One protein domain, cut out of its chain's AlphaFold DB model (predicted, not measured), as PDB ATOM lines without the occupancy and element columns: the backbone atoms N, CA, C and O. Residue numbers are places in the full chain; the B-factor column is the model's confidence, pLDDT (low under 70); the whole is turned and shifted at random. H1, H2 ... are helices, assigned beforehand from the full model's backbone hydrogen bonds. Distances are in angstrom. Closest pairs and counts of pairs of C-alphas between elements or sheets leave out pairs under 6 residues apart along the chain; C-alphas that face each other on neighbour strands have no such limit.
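This is residues 2 to 99 of the 225 residues of an uncharacterized protein of Fusarium ambrosium (UniProt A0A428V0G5). H3 stands in the middle, with H1 and H4 reaching to one side and H5 to the other; short H2 folds beside the start of H3, and residues 81 to 99, with no named element, fold back from H5. The 98 printed residues hold five named helices, H1 to H5 in order, and no named strand: all helix. The outline is elongated, 50 by 27 by 20 A, yet only just compact, close to loose, with a radius of gyration of the C-alphas of 14.8 A.

H1, residues 2 to 14, touches H3, residues 27 to 44, with residues 11 to 14 alone, at a steep tilt of 58 degrees; the closest C-alphas, Ala 14 and Leu 34, are 6.5 A apart. H2, residues 20 to 25, makes a hairpin with H3, closest C-alphas Ala 23 and Leu 30, 4.1 A. H4, residues 48 to 54, touches H1, closest C-alphas Met 11 and Leu 53, 6.9 A. H5, residues 62 to 80, is close to but not clearly touching H3, closest C-alphas Ile 39 and Ser 64, 6.7 A. Every O i to N i+4 pair is within hydrogen-bond range in H1 and H3, 13 of 15 in H5, 0 of 2 in H2 and 0 of 3 in H4, where O i to N i+3 gives 2 of 3 and 2 of 4.

Find C-alpha 2 at (-8.660, -11.887, -14.920), where H1 begins its 18.5 A. H3 runs 25.7 A, and H5 27.8 A to C-alpha 80 at (-56.411, -23.712, -7.686).

The C-alphas farthest apart, Glu 2 and Gly 82, are 50.1 A apart. The printed part has no cut, and pLDDT is under 70 at residues 42 to 54, among others.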
ATOM      1  N   GLU A   2      -8.276 -12.419 -13.589       48.28
ATOM      2  CA  GLU A   2      -8.660 -11.887 -14.920       48.28
ATOM      3  C   GLU A   2      -9.416 -12.917 -15.788       48.28
ATOM      4  O   GLU A   2     -10.430 -12.595 -16.408       48.28
ATOM      5  N   ASN A   3      -9.007 -14.193 -15.736       59.12
ATOM      6  CA  ASN A   3      -9.731 -15.295 -16.382       59.12
ATOM      7  C   ASN A   3     -11.123 -15.540 -15.772       59.12
ATOM      8  O   ASN A   3     -12.066 -15.789 -16.520       59.12
ATOM      9  N   ASP A   4     -11.268 -15.408 -14.450       68.56
ATOM     10  CA  ASP A   4     -12.532 -15.659 -13.739       68.56
ATOM     11  C   ASP A   4     -13.564 -14.558 -14.029       68.56
ATOM     12  O   ASP A   4     -14.737 -14.838 -14.255       68.56
ATOM     13  N   SER A   5     -13.120 -13.297 -14.104       72.44
ATOM     14  CA  SER A   5     -13.977 -12.162 -14.468       72.44
ATOM     15  C   SER A   5     -14.435 -12.224 -15.931       72.44
ATOM     16  O   SER A   5     -15.604 -11.960 -16.242       72.44
ATOM     17  N   ARG A   6     -13.540 -12.637 -16.840       76.06
ATOM     18  CA  ARG A   6     -13.884 -12.846 -18.252       76.06
ATOM     19  C   ARG A   6     -14.884 -13.988 -18.418       76.06
ATOM     20  O   ARG A   6     -15.856 -13.827 -19.152       76.06
ATOM     21  N   LEU A   7     -14.672 -15.101 -17.718       78.06
ATOM     22  CA  LEU A   7     -15.586 -16.241 -17.719       78.06
ATOM     23  C   LEU A   7     -16.960 -15.859 -17.157       78.06
ATOM     24  O   LEU A   7     -17.973 -16.125 -17.796       78.06
ATOM     25  N   LEU A   8     -17.011 -15.168 -16.017       79.38
ATOM     26  CA  LEU A   8     -18.269 -14.675 -15.456       79.38
ATOM     27  C   LEU A   8     -19.012 -13.772 -16.448       79.38
ATOM     28  O   LEU A   8     -20.219 -13.905 -16.637       79.38
ATOM     29  N   SER A   9     -18.296 -12.863 -17.112       82.69
ATOM     30  CA  SER A   9     -18.894 -11.989 -18.124       82.69
ATOM     31  C   SER A   9     -19.477 -12.795 -19.290       82.69
ATOM     32  O   SER A   9     -20.574 -12.492 -19.755       82.69
ATOM     33  N   GLN A  10     -18.793 -13.857 -19.725       82.50
ATOM     34  CA  GLN A  10     -19.309 -14.791 -20.731       82.50
ATOM     35  C   GLN A  10     -20.560 -15.533 -20.238       82.50
ATOM     36  O   GLN A  10     -21.534 -15.616 -20.982       82.50
ATOM     37  N   MET A  11     -20.572 -16.007 -18.986       84.81
ATOM     38  CA  MET A  11     -21.734 -16.664 -18.373       84.81
ATOM     39  C   MET A  11     -22.949 -15.730 -18.332       84.81
ATOM     40  O   MET A  11     -24.026 -16.103 -18.787       84.81
ATOM     41  N   ILE A  12     -22.770 -14.488 -17.869       86.25
ATOM     42  CA  ILE A  12     -23.833 -13.469 -17.832       86.25
ATOM     43  C   ILE A  12     -24.354 -13.170 -19.243       86.25
ATOM     44  O   ILE A  12     -25.561 -13.038 -19.441       86.25
ATOM     45  N   HIS A  13     -23.467 -13.050 -20.234       85.62
ATOM     46  CA  HIS A  13     -23.870 -12.790 -21.618       85.62
ATOM     47  C   HIS A  13     -24.613 -13.962 -22.263       85.62
ATOM     48  O   HIS A  13     -25.444 -13.725 -23.139       85.62
ATOM     49  N   ALA A  14     -24.340 -15.192 -21.829       84.25
ATOM     50  CA  ALA A  14     -25.034 -16.383 -22.298       84.25
ATOM     51  C   ALA A  14     -26.455 -16.517 -21.727       84.25
ATOM     52  O   ALA A  14     -27.281 -17.186 -22.346       84.25
ATOM     53  N   CYS A  15     -26.758 -15.888 -20.583       87.00
ATOM     54  CA  CYS A  15     -28.086 -15.952 -19.976       87.00
ATOM     55  C   CYS A  15     -29.182 -15.431 -20.918       87.00
ATOM     56  O   CYS A  15     -29.037 -14.377 -21.543       87.00
ATOM     57  N   VAL A  16     -30.314 -16.139 -20.967       84.62
ATOM     58  CA  VAL A  16     -31.505 -15.764 -21.753       84.62
ATOM     59  C   VAL A  16     -32.790 -15.921 -20.931       84.62
ATOM     60  O   VAL A  16     -32.769 -16.529 -19.860       84.62
ATOM     61  N   GLY A  17     -33.899 -15.364 -21.427       83.12
ATOM     62  CA  GLY A  17     -35.193 -15.321 -20.736       83.12
ATOM     63  C   GLY A  17     -35.312 -14.187 -19.711       83.12
ATOM     64  O   GLY A  17     -34.422 -13.343 -19.579       83.12
ATOM     65  N   TYR A  18     -36.395 -14.205 -18.943       81.88
ATOM     66  CA  TYR A  18     -36.815 -13.209 -17.961       81.88
ATOM     67  C   TYR A  18     -35.786 -12.961 -16.852       81.88
ATOM     68  O   TYR A  18     -35.713 -11.868 -16.295       81.88
ATOM     69  N   GLY A  19     -34.966 -13.964 -16.527       82.19
ATOM     70  CA  GLY A  19     -33.911 -13.849 -15.518       82.19
ATOM     71  C   GLY A  19     -32.639 -13.151 -16.009       82.19
ATOM     72  O   GLY A  19     -31.813 -12.756 -15.186       82.19
ATOM     73  N   ARG A  20     -32.463 -12.967 -17.327       87.25
ATOM     74  CA  ARG A  20     -31.205 -12.506 -17.941       87.25
ATOM     75  C   ARG A  20     -30.680 -11.220 -17.317       87.25
ATOM     76  O   ARG A  20     -29.506 -11.138 -16.964       87.25
ATOM     77  N   ARG A  21     -31.533 -10.210 -17.164       88.50
ATOM     78  CA  ARG A  21     -31.112  -8.913 -16.616       88.50
ATOM     79  C   ARG A  21     -30.734  -8.961 -15.139       88.50
ATOM     80  O   ARG A  21     -29.964  -8.124 -14.675       88.50
ATOM     81  N   LEU A  22     -31.253  -9.949 -14.415       89.56
ATOM     82  CA  LEU A  22     -30.964 -10.171 -13.005       89.56
ATOM     83  C   LEU A  22     -29.732 -11.062 -12.808       89.56
ATOM     84  O   LEU A  22     -29.254 -11.173 -11.689       89.56
ATOM     85  N   ALA A  23     -29.161 -11.655 -13.865       88.69
ATOM     86  CA  ALA A  23     -28.045 -12.601 -13.758       88.69
ATOM     87  C   ALA A  23     -26.816 -12.039 -13.020       88.69
ATOM     88  O   ALA A  23     -26.072 -12.781 -12.388       88.69
ATOM     89  N   ARG A  24     -26.613 -10.714 -13.052       87.25
ATOM     90  CA  ARG A  24     -25.529 -10.028 -12.319       87.25
ATOM     91  C   ARG A  24     -25.810  -9.820 -10.835       87.25
ATOM     92  O   ARG A  24     -24.935  -9.363 -10.114       87.25
ATOM     93  N   GLN A  25     -27.036 -10.075 -10.406       88.38
ATOM     94  CA  GLN A  25     -27.538  -9.746  -9.080       88.38
ATOM     95  C   GLN A  25     -27.532 -10.959  -8.150       88.38
ATOM     96  O   GLN A  25     -28.050 -10.879  -7.048       88.38
ATOM     97  N   GLY A  26     -26.977 -12.098  -8.553       87.00
ATOM     98  CA  GLY A  26     -26.842 -13.238  -7.655       87.00
ATOM     99  C   GLY A  26     -26.760 -14.566  -8.369       87.00
ATOM    100  O   GLY A  26     -27.170 -14.706  -9.525       87.00
ATOM    101  N   THR A  27     -26.267 -15.559  -7.637       84.50
ATOM    102  CA  THR A  27     -26.056 -16.913  -8.149       84.50
ATOM    103  C   THR A  27     -27.364 -17.544  -8.615       84.50
ATOM    104  O   THR A  27     -27.387 -18.171  -9.670       84.50
ATOM    105  N   MET A  28     -28.477 -17.318  -7.904       86.50
ATOM    106  CA  MET A  28     -29.783 -17.850  -8.305       86.50
ATOM    107  C   MET A  28     -30.183 -17.388  -9.715       86.50
ATOM    108  O   MET A  28     -30.549 -18.204 -10.558       86.50
ATOM    109  N   TRP A  29     -30.074 -16.088 -10.001       88.62
ATOM    110  CA  TRP A  29     -30.440 -15.538 -11.308       88.62
ATOM    111  C   TRP A  29     -29.494 -15.984 -12.418       88.62
ATOM    112  O   TRP A  29     -29.944 -16.283 -13.524       88.62
ATOM    113  N   LEU A  30     -28.196 -16.059 -12.114       86.94
ATOM    114  CA  LEU A  30     -27.187 -16.557 -13.042       86.94
ATOM    115  C   LEU A  30     -27.472 -18.012 -13.434       86.94
ATOM    116  O   LEU A  30     -27.510 -18.332 -14.620       86.94
ATOM    117  N   VAL A  31     -27.731 -18.876 -12.447       84.62
ATOM    118  CA  VAL A  31     -28.043 -20.294 -12.669       84.62
ATOM    119  C   VAL A  31     -29.319 -20.448 -13.494       84.62
ATOM    120  O   VAL A  31     -29.316 -21.207 -14.459       84.62
ATOM    121  N   LEU A  32     -30.383 -19.702 -13.178       84.38
ATOM    122  CA  LEU A  32     -31.633 -19.747 -13.944       84.38
ATOM    123  C   LEU A  32     -31.432 -19.318 -15.403       84.38
ATOM    124  O   LEU A  32     -31.886 -20.005 -16.318       84.38
ATOM    125  N   GLY A  33     -30.720 -18.211 -15.633       86.31
ATOM    126  CA  GLY A  33     -30.453 -17.704 -16.977       86.31
ATOM    127  C   GLY A  33     -29.560 -18.633 -17.802       86.31
ATOM    128  O   GLY A  33     -29.801 -18.814 -18.998       86.31
ATOM    129  N   LEU A  34     -28.549 -19.241 -17.173       83.31
ATOM    130  CA  LEU A  34     -27.714 -20.263 -17.803       83.31
ATOM    131  C   LEU A  34     -28.540 -21.497 -18.124       83.31
ATOM    132  O   LEU A  34     -28.605 -21.891 -19.274       83.31
ATOM    133  N   TRP A  35     -29.245 -22.078 -17.164       81.81
ATOM    134  CA  TRP A  35     -30.042 -23.276 -17.407       81.81
ATOM    135  C   TRP A  35     -31.013 -23.120 -18.583       81.81
ATOM    136  O   TRP A  35     -31.099 -23.976 -19.466       81.81
ATOM    137  N   LYS A  36     -31.658 -21.958 -18.658       80.94
ATOM    138  CA  LYS A  36     -32.532 -21.578 -19.760       80.94
ATOM    139  C   LYS A  36     -31.804 -21.486 -21.112       80.94
ATOM    140  O   LYS A  36     -32.364 -21.899 -22.130       80.94
ATOM    141  N   HIS A  37     -30.562 -21.002 -21.141       80.81
ATOM    142  CA  HIS A  37     -29.720 -21.027 -22.342       80.81
ATOM    143  C   HIS A  37     -29.556 -22.450 -22.886       80.81
ATOM    144  O   HIS A  37     -29.787 -22.686 -24.071       80.81
ATOM    145  N   PHE A  38     -29.223 -23.410 -22.023       77.69
ATOM    146  CA  PHE A  38     -28.978 -24.789 -22.447       77.69
ATOM    147  C   PHE A  38     -30.255 -25.479 -22.944       77.69
ATOM    148  O   PHE A  38     -30.209 -26.123 -23.988       77.69
ATOM    149  N   ILE A  39     -31.409 -25.248 -22.302       76.12
ATOM    150  CA  ILE A  39     -32.713 -25.728 -22.802       76.12
ATOM    151  C   ILE A  39     -32.983 -25.224 -24.233       76.12
ATOM    152  O   ILE A  39     -33.460 -25.969 -25.093       76.12
ATOM    153  N   ASN A  40     -32.675 -23.951 -24.508       74.00
ATOM    154  CA  ASN A  40     -32.873 -23.362 -25.832       74.00
ATOM    155  C   ASN A  40     -31.904 -23.953 -26.874       74.00
ATOM    156  O   ASN A  40     -32.319 -24.319 -27.975       74.00
ATOM    157  N   VAL A  41     -30.623 -24.101 -26.521       72.06
ATOM    158  CA  VAL A  41     -29.613 -24.687 -27.415       72.06
ATOM    159  C   VAL A  41     -29.920 -26.150 -27.745       72.06
ATOM    160  O   VAL A  41     -29.777 -26.551 -28.897       72.06
ATOM    161  N   GLU A  42     -30.402 -26.940 -26.786       66.25
ATOM    162  CA  GLU A  42     -30.850 -28.316 -27.047       66.25
ATOM    163  C   GLU A  42     -32.005 -28.370 -28.056       66.25
ATOM    164  O   GLU A  42     -32.057 -29.266 -28.896       66.25
ATOM    165  N   SER A  43     -32.899 -27.381 -28.016       62.81
ATOM    166  CA  SER A  43     -34.061 -27.304 -28.906       62.81
ATOM    167  C   SER A  43     -33.712 -26.802 -30.317       62.81
ATOM    168  O   SER A  43     -34.413 -27.128 -31.273       62.81
ATOM    169  N   SER A  44     -32.640 -26.012 -30.452       63.44
ATOM    170  CA  SER A  44     -32.315 -25.250 -31.673       63.44
ATOM    171  C   SER A  44     -30.995 -25.666 -32.349       63.44
ATOM    172  O   SER A  44     -30.692 -25.197 -33.446       63.44
ATOM    173  N   GLY A  45     -30.216 -26.552 -31.719       58.84
ATOM    174  CA  GLY A  45     -28.892 -26.998 -32.162       58.84
ATOM    175  C   GLY A  45     -27.732 -26.207 -31.526       58.84
ATOM    176  O   GLY A  45     -27.896 -25.039 -31.166       58.84
ATOM    177  N   PRO A  46     -26.537 -26.821 -31.376       59.94
ATOM    178  CA  PRO A  46     -25.404 -26.246 -30.647       59.94
ATOM    179  C   PRO A  46     -24.912 -24.928 -31.255       59.94
ATOM    180  O   PRO A  46     -24.497 -24.868 -32.414       59.94
ATOM    181  N   ASN A  47     -24.894 -23.872 -30.440       58.25
ATOM    182  CA  ASN A  47     -24.422 -22.553 -30.846       58.25
ATOM    183  C   ASN A  47     -22.889 -22.470 -30.699       58.25
ATOM    184  O   ASN A  47     -22.350 -22.545 -29.595       58.25
ATOM    185  N   GLN A  48     -22.161 -22.331 -31.813       55.97
ATOM    186  CA  GLN A  48     -20.688 -22.410 -31.826       55.97
ATOM    187  C   GLN A  48     -19.998 -21.287 -31.025       55.97
ATOM    188  O   GLN A  48     -18.857 -21.462 -30.602       55.97
ATOM    189  N   GLY A  49     -20.683 -20.163 -30.781       55.91
ATOM    190  CA  GLY A  49     -20.127 -18.985 -30.103       55.91
ATOM    191  C   GLY A  49     -19.843 -19.146 -28.604       55.91
ATOM    192  O   GLY A  49     -19.187 -18.282 -28.030       55.91
ATOM    193  N   LEU A  50     -20.299 -20.231 -27.965       61.38
ATOM    194  CA  LEU A  50     -20.210 -20.421 -26.509       61.38
ATOM    195  C   LEU A  50     -19.515 -21.725 -26.087       61.38
ATOM    196  O   LEU A  50     -19.684 -22.157 -24.955       61.38
ATOM    197  N   ARG A  51     -18.682 -22.341 -26.943       63.44
ATOM    198  CA  ARG A  51     -17.946 -23.584 -26.605       63.44
ATOM    199  C   ARG A  51     -17.197 -23.521 -25.267       63.44
ATOM    200  O   ARG A  51     -17.297 -24.458 -24.491       63.44
ATOM    201  N   ALA A  52     -16.555 -22.393 -24.964       65.25
ATOM    202  CA  ALA A  52     -15.840 -22.195 -23.701       65.25
ATOM    203  C   ALA A  52     -16.746 -22.252 -22.452       65.25
ATOM    204  O   ALA A  52     -16.257 -22.516 -21.362       65.25
ATOM    205  N   LEU A  53     -18.055 -22.011 -22.593       69.81
ATOM    206  CA  LEU A  53     -19.022 -22.141 -21.500       69.81
ATOM    207  C   LEU A  53     -19.267 -23.615 -21.147       69.81
ATOM    208  O   LEU A  53     -19.409 -23.939 -19.973       69.81
ATOM    209  N   TYR A  54     -19.277 -24.501 -22.148       69.56
ATOM    210  CA  TYR A  54     -19.490 -25.943 -21.968       69.56
ATOM    211  C   TYR A  54     -18.316 -26.638 -21.276       69.56
ATOM    212  O   TYR A  54     -18.511 -27.671 -20.648       69.56
ATOM    213  N   ASP A  55     -17.117 -26.057 -21.350       71.62
ATOM    214  CA  ASP A  55     -15.933 -26.580 -20.662       71.62
ATOM    215  C   ASP A  55     -15.937 -26.264 -19.154       71.62
ATOM    216  O   ASP A  55     -15.133 -26.818 -18.406       71.62
ATOM    217  N   VAL A  56     -16.812 -25.355 -18.699       69.62
ATOM    218  CA  VAL A  56     -16.811 -24.849 -17.314       69.62
ATOM    219  C   VAL A  56     -18.154 -25.014 -16.603       69.62
ATOM    220  O   VAL A  56     -18.202 -25.073 -15.375       69.62
ATOM    221  N   VAL A  57     -19.253 -25.095 -17.351       72.62
ATOM    222  CA  VAL A  57     -20.600 -25.276 -16.812       72.62
ATOM    223  C   VAL A  57     -21.115 -26.641 -17.235       72.62
ATOM    224  O   VAL A  57     -21.455 -26.858 -18.396       72.62
ATOM    225  N   GLU A  58     -21.219 -27.547 -16.268       69.88
ATOM    226  CA  GLU A  58     -21.905 -28.818 -16.451       69.88
ATOM    227  C   GLU A  58     -23.366 -28.665 -16.022       69.88
ATOM    228  O   GLU A  58     -23.670 -28.250 -14.902       69.88
ATOM    229  N   LEU A  59     -24.290 -28.990 -16.925       65.62
ATOM    230  CA  LEU A  59     -25.714 -29.037 -16.621       65.62
ATOM    231  C   LEU A  59     -26.216 -30.460 -16.762       65.62
ATOM    232  O   LEU A  59     -26.116 -31.084 -17.817       65.62
ATOM    233  N   HIS A  60     -26.808 -30.952 -15.682       67.75
ATOM    234  CA  HIS A  60     -27.416 -32.265 -15.679       67.75
ATOM    235  C   HIS A  60     -28.755 -32.202 -16.429       67.75
ATOM    236  O   HIS A  60     -29.759 -31.720 -15.902       67.75
ATOM    237  N   GLN A  61     -28.766 -32.680 -17.677       62.19
ATOM    238  CA  GLN A  61     -29.893 -32.553 -18.612       62.19
ATOM    239  C   GLN A  61     -31.230 -33.058 -18.045       62.19
ATOM    240  O   GLN A  61     -32.287 -32.489 -18.322       62.19
ATOM    241  N   SER A  62     -31.202 -34.091 -17.193       65.69
ATOM    242  CA  SER A  62     -32.410 -34.621 -16.542       65.69
ATOM    243  C   SER A  62     -33.181 -33.566 -15.738       65.69
ATOM    244  O   SER A  62     -34.394 -33.697 -15.561       65.69
ATOM    245  N   HIS A  63     -32.519 -32.501 -15.282       68.31
ATOM    246  CA  HIS A  63     -33.166 -31.435 -14.528       68.31
ATOM    247  C   HIS A  63     -34.053 -30.559 -15.420       68.31
ATOM    248  O   HIS A  63     -35.090 -30.099 -14.954       68.31
ATOM    249  N   SER A  64     -33.748 -30.396 -16.711       66.62
ATOM    250  CA  SER A  64     -34.538 -29.567 -17.639       66.62
ATOM    251  C   SER A  64     -35.994 -30.032 -17.778       66.62
ATOM    252  O   SER A  64     -36.912 -29.213 -17.772       66.62
ATOM    253  N   HIS A  65     -36.248 -31.346 -17.803       68.38
ATOM    254  CA  HIS A  65     -37.618 -31.882 -17.761       68.38
ATOM    255  C   HIS A  65     -38.307 -31.632 -16.412       68.38
ATOM    256  O   HIS A  65     -39.524 -31.429 -16.342       68.38
ATOM    257  N   HIS A  66     -37.523 -31.608 -15.334       77.44
ATOM    258  CA  HIS A  66     -38.012 -31.271 -14.005       77.44
ATOM    259  C   HIS A  66     -38.451 -29.801 -13.930       77.44
ATOM    260  O   HIS A  66     -39.455 -29.512 -13.287       77.44
ATOM    261  N   ALA A  67     -37.786 -28.895 -14.661       76.75
ATOM    262  CA  ALA A  67     -38.164 -27.482 -14.790       76.75
ATOM    263  C   ALA A  67     -39.616 -27.305 -15.215       76.75
ATOM    264  O   ALA A  67     -40.408 -26.676 -14.517       76.75
ATOM    265  N   GLN A  68     -39.955 -27.885 -16.370       80.62
ATOM    266  CA  GLN A  68     -41.277 -27.735 -16.960       80.62
ATOM    267  C   GLN A  68     -42.322 -28.362 -16.040       80.62
ATOM    268  O   GLN A  68     -43.335 -27.738 -15.756       80.62
ATOM    269  N   THR A  69     -42.021 -29.536 -15.474       83.75
ATOM    270  CA  THR A  69     -42.899 -30.204 -14.502       83.75
ATOM    271  C   THR A  69     -43.167 -29.333 -13.270       83.75
ATOM    272  O   THR A  69     -44.300 -29.268 -12.789       83.75
ATOM    273  N   LEU A  70     -42.141 -28.655 -12.743       85.81
ATOM    274  CA  LEU A  70     -42.287 -27.738 -11.614       85.81
ATOM    275  C   LEU A  70     -43.125 -26.517 -11.997       85.81
ATOM    276  O   LEU A  70     -44.007 -26.133 -11.231       85.81
ATOM    277  N   VAL A  71     -42.896 -25.934 -13.175       83.38
ATOM    278  CA  VAL A  71     -43.692 -24.805 -13.681       83.38
ATOM    279  C   VAL A  71     -45.148 -25.200 -13.875       83.38
ATOM    280  O   VAL A  71     -46.026 -24.490 -13.389       83.38
ATOM    281  N   ASP A  72     -45.423 -26.352 -14.482       85.44
ATOM    282  CA  ASP A  72     -46.781 -26.860 -14.680       85.44
ATOM    283  C   ASP A  72     -47.494 -27.069 -13.338       85.44
ATOM    284  O   ASP A  72     -48.648 -26.663 -13.173       85.44
ATOM    285  N   ARG A  73     -46.790 -27.630 -12.344       89.00
ATOM    286  CA  ARG A  73     -47.313 -27.798 -10.982       89.00
ATOM    287  C   ARG A  73     -47.601 -26.452 -10.316       89.00
ATOM    288  O   ARG A  73     -48.693 -26.269  -9.787       89.00
ATOM    289  N   MET A  74     -46.673 -25.496 -10.382       87.00
ATOM    290  CA  MET A  74     -46.878 -24.148  -9.841       87.00
ATOM    291  C   MET A  74     -48.076 -23.458 -10.503       87.00
ATOM    292  O   MET A  74     -48.922 -22.906  -9.809       87.00
ATOM    293  N   CYS A  75     -48.195 -23.530 -11.831       86.81
ATOM    294  CA  CYS A  75     -49.318 -22.953 -12.571       86.81
ATOM    295  C   CYS A  75     -50.651 -23.582 -12.156       86.81
ATOM    296  O   CYS A  75     -51.643 -22.876 -11.966       86.81
ATOM    297  N   HIS A  76     -50.671 -24.905 -11.993       87.12
ATOM    298  CA  HIS A  76     -51.835 -25.634 -11.512       87.12
ATOM    299  C   HIS A  76     -52.238 -25.195 -10.095       87.12
ATOM    300  O   HIS A  76     -53.410 -24.898  -9.854       87.12
ATOM    301  N   ASP A  77     -51.284 -25.102  -9.171       89.25
ATOM    302  CA  ASP A  77     -51.549 -24.740  -7.777       89.25
ATOM    303  C   ASP A  77     -51.982 -23.271  -7.634       89.25
ATOM    304  O   ASP A  77     -52.928 -22.972  -6.902       89.25
ATOM    305  N   LEU A  78     -51.378 -22.363  -8.404       86.69
ATOM    306  CA  LEU A  78     -51.822 -20.971  -8.524       86.69
ATOM    307  C   LEU A  78     -53.249 -20.886  -9.085       86.69
ATOM    308  O   LEU A  78     -54.083 -20.160  -8.541       86.69
ATOM    309  N   GLY A  79     -53.562 -21.676 -10.115       86.50
ATOM    310  CA  GLY A  79     -54.910 -21.776 -10.671       86.50
ATOM    311  C   GLY A  79     -55.933 -22.259  -9.640       86.50
ATOM    312  O   GLY A  79     -57.020 -21.689  -9.533       86.50
ATOM    313  N   ARG A  80     -55.577 -23.253  -8.812       89.69
ATOM    314  CA  ARG A  80     -56.411 -23.712  -7.686       89.69
ATOM    315  C   ARG A  80     -56.614 -22.640  -6.619       89.69
ATOM    316  O   ARG A  80     -57.672 -22.613  -5.996       89.69
ATOM    317  N   ALA A  81     -55.633 -21.764  -6.422       90.00
ATOM    318  CA  ALA A  81     -55.729 -20.613  -5.528       90.00
ATOM    319  C   ALA A  81     -56.518 -19.429  -6.131       90.00
ATOM    320  O   ALA A  81     -56.634 -18.387  -5.488       90.00
ATOM    321  N   GLY A  82     -57.066 -19.565  -7.346       89.12
ATOM    322  CA  GLY A  82     -57.831 -18.512  -8.022       89.12
ATOM    323  C   GLY A  82     -56.966 -17.448  -8.703       89.12
ATOM    324  O   GLY A  82     -57.483 -16.412  -9.119       89.12
ATOM    325  N   ILE A  83     -55.658 -17.683  -8.832       86.88
ATOM    326  CA  ILE A  83     -54.741 -16.786  -9.531       86.88
ATOM    327  C   ILE A  83     -54.776 -17.142 -11.018       86.88
ATOM    328  O   ILE A  83     -54.566 -18.290 -11.406       86.88
ATOM    329  N   ALA A  84     -55.056 -16.151 -11.865       85.75
ATOM    330  CA  ALA A  84     -55.061 -16.343 -13.307       85.75
ATOM    331  C   ALA A  84     -53.633 -16.594 -13.809       85.75
ATOM    332  O   ALA A  84     -52.758 -15.744 -13.655       85.75
ATOM    333  N   VAL A  85     -53.418 -17.751 -14.436       79.88
ATOM    334  CA  VAL A  85     -52.130 -18.129 -15.023       79.88
ATOM    335  C   VAL A  85     -52.305 -18.372 -16.526       79.88
ATOM    336  O   VAL A  85     -53.266 -19.046 -16.918       79.88
ATOM    337  N   PRO A  86     -51.415 -17.839 -17.387       73.62
ATOM    338  CA  PRO A  86     -51.433 -18.144 -18.813       73.62
ATOM    339  C   PRO A  86     -51.328 -19.656 -19.058       73.62
ATOM    340  O   PRO A  86     -50.495 -20.341 -18.465       73.62
ATOM    341  N   ARG A  87     -52.185 -20.194 -19.933       70.19
ATOM    342  CA  ARG A  87     -52.145 -21.617 -20.304       70.19
ATOM    343  C   ARG A  87     -51.017 -21.876 -21.298       70.19
ATOM    344  O   ARG A  87     -50.773 -21.053 -22.173       70.19
ATOM    345  N   GLY A  88     -50.400 -23.053 -21.202       68.19
ATOM    346  CA  GLY A  88     -49.406 -23.509 -22.176       68.19
ATOM    347  C   GLY A  88     -48.075 -22.760 -22.110       68.19
ATOM    348  O   GLY A  88     -47.410 -22.631 -23.134       68.19
ATOM    349  N   MET A  89     -47.688 -22.253 -20.933       73.25
ATOM    350  CA  MET A  89     -46.355 -21.679 -20.753       73.25
ATOM    351  C   MET A  89     -45.293 -22.762 -20.937       73.25
ATOM    352  O   MET A  89     -45.213 -23.716 -20.166       73.25
ATOM    353  N   ASN A  90     -44.471 -22.595 -21.967       76.25
ATOM    354  CA  ASN A  90     -43.322 -23.444 -22.221       76.25
ATOM    355  C   ASN A  90     -42.061 -22.699 -21.782       76.25
ATOM    356  O   ASN A  90     -41.698 -21.683 -22.382       76.25
ATOM    357  N   VAL A  91     -41.380 -23.235 -20.767       74.50
ATOM    358  CA  VAL A  91     -40.132 -22.673 -20.241       74.50
ATOM    359  C   VAL A  91     -39.092 -22.560 -21.342       74.50
ATOM    360  O   VAL A  91     -38.338 -21.603 -21.333       74.50
ATOM    361  N   ALA A  92     -39.063 -23.456 -22.334       72.50
ATOM    362  CA  ALA A  92     -38.140 -23.402 -23.469       72.50
ATOM    363  C   ALA A  92     -38.461 -22.280 -24.475       72.50
ATOM    364  O   ALA A  92     -37.538 -21.760 -25.101       72.50
ATOM    365  N   ALA A  93     -39.720 -21.845 -24.576       72.38
ATOM    366  CA  ALA A  93     -40.155 -20.808 -25.520       72.38
ATOM    367  C   ALA A  93     -39.987 -19.372 -24.989       72.38
ATOM    368  O   ALA A  93     -40.121 -18.416 -25.744       72.38
ATOM    369  N   GLU A  94     -39.682 -19.211 -23.702       76.06
ATOM    370  CA  GLU A  94     -39.404 -17.908 -23.096       76.06
ATOM    371  C   GLU A  94     -38.174 -17.249 -23.746       76.06
ATOM    372  O   GLU A  94     -37.056 -17.747 -23.630       76.06
ATOM    373  N   VAL A  95     -38.369 -16.145 -24.457       68.56
ATOM    374  CA  VAL A  95     -37.279 -15.394 -25.113       68.56
ATOM    375  C   VAL A  95     -37.256 -13.923 -24.720       68.56
ATOM    376  O   VAL A  95     -36.265 -13.237 -24.968       68.56
ATOM    377  N   ASP A  96     -38.324 -13.460 -24.085       74.75
ATOM    378  CA  ASP A  96     -38.491 -12.080 -23.666       74.75
ATOM    379  C   ASP A  96     -37.659 -11.776 -22.411       74.75
ATOM    380  O   ASP A  96     -37.345 -12.658 -21.608       74.75
ATOM    381  N   ASP A  97     -37.299 -10.505 -22.244       81.19
ATOM    382  CA  ASP A  97     -36.697  -9.979 -21.017       81.19
ATOM    383  C   ASP A  97     -37.764  -9.205 -20.236       81.19
ATOM    384  O   ASP A  97     -38.645  -8.568 -20.824       81.19
ATOM    385  N   ILE A  98     -37.698  -9.246 -18.908       87.31
ATOM    386  CA  ILE A  98     -38.625  -8.465 -18.080       87.31
ATOM    387  C   ILE A  98     -38.224  -6.991 -18.100       87.31
ATOM    388  O   ILE A  98     -37.055  -6.650 -18.241       87.31
ATOM    389  N   ASN A  99     -39.174  -6.079 -17.923       89.69
ATOM    390  CA  ASN A  99     -38.856  -4.659 -17.762       89.69
ATOM    391  C   ASN A  99     -38.420  -4.329 -16.319       89.69
ATOM    392  O   ASN A  99     -38.366  -5.193 -15.442       89.69
TER     393      ASN A  99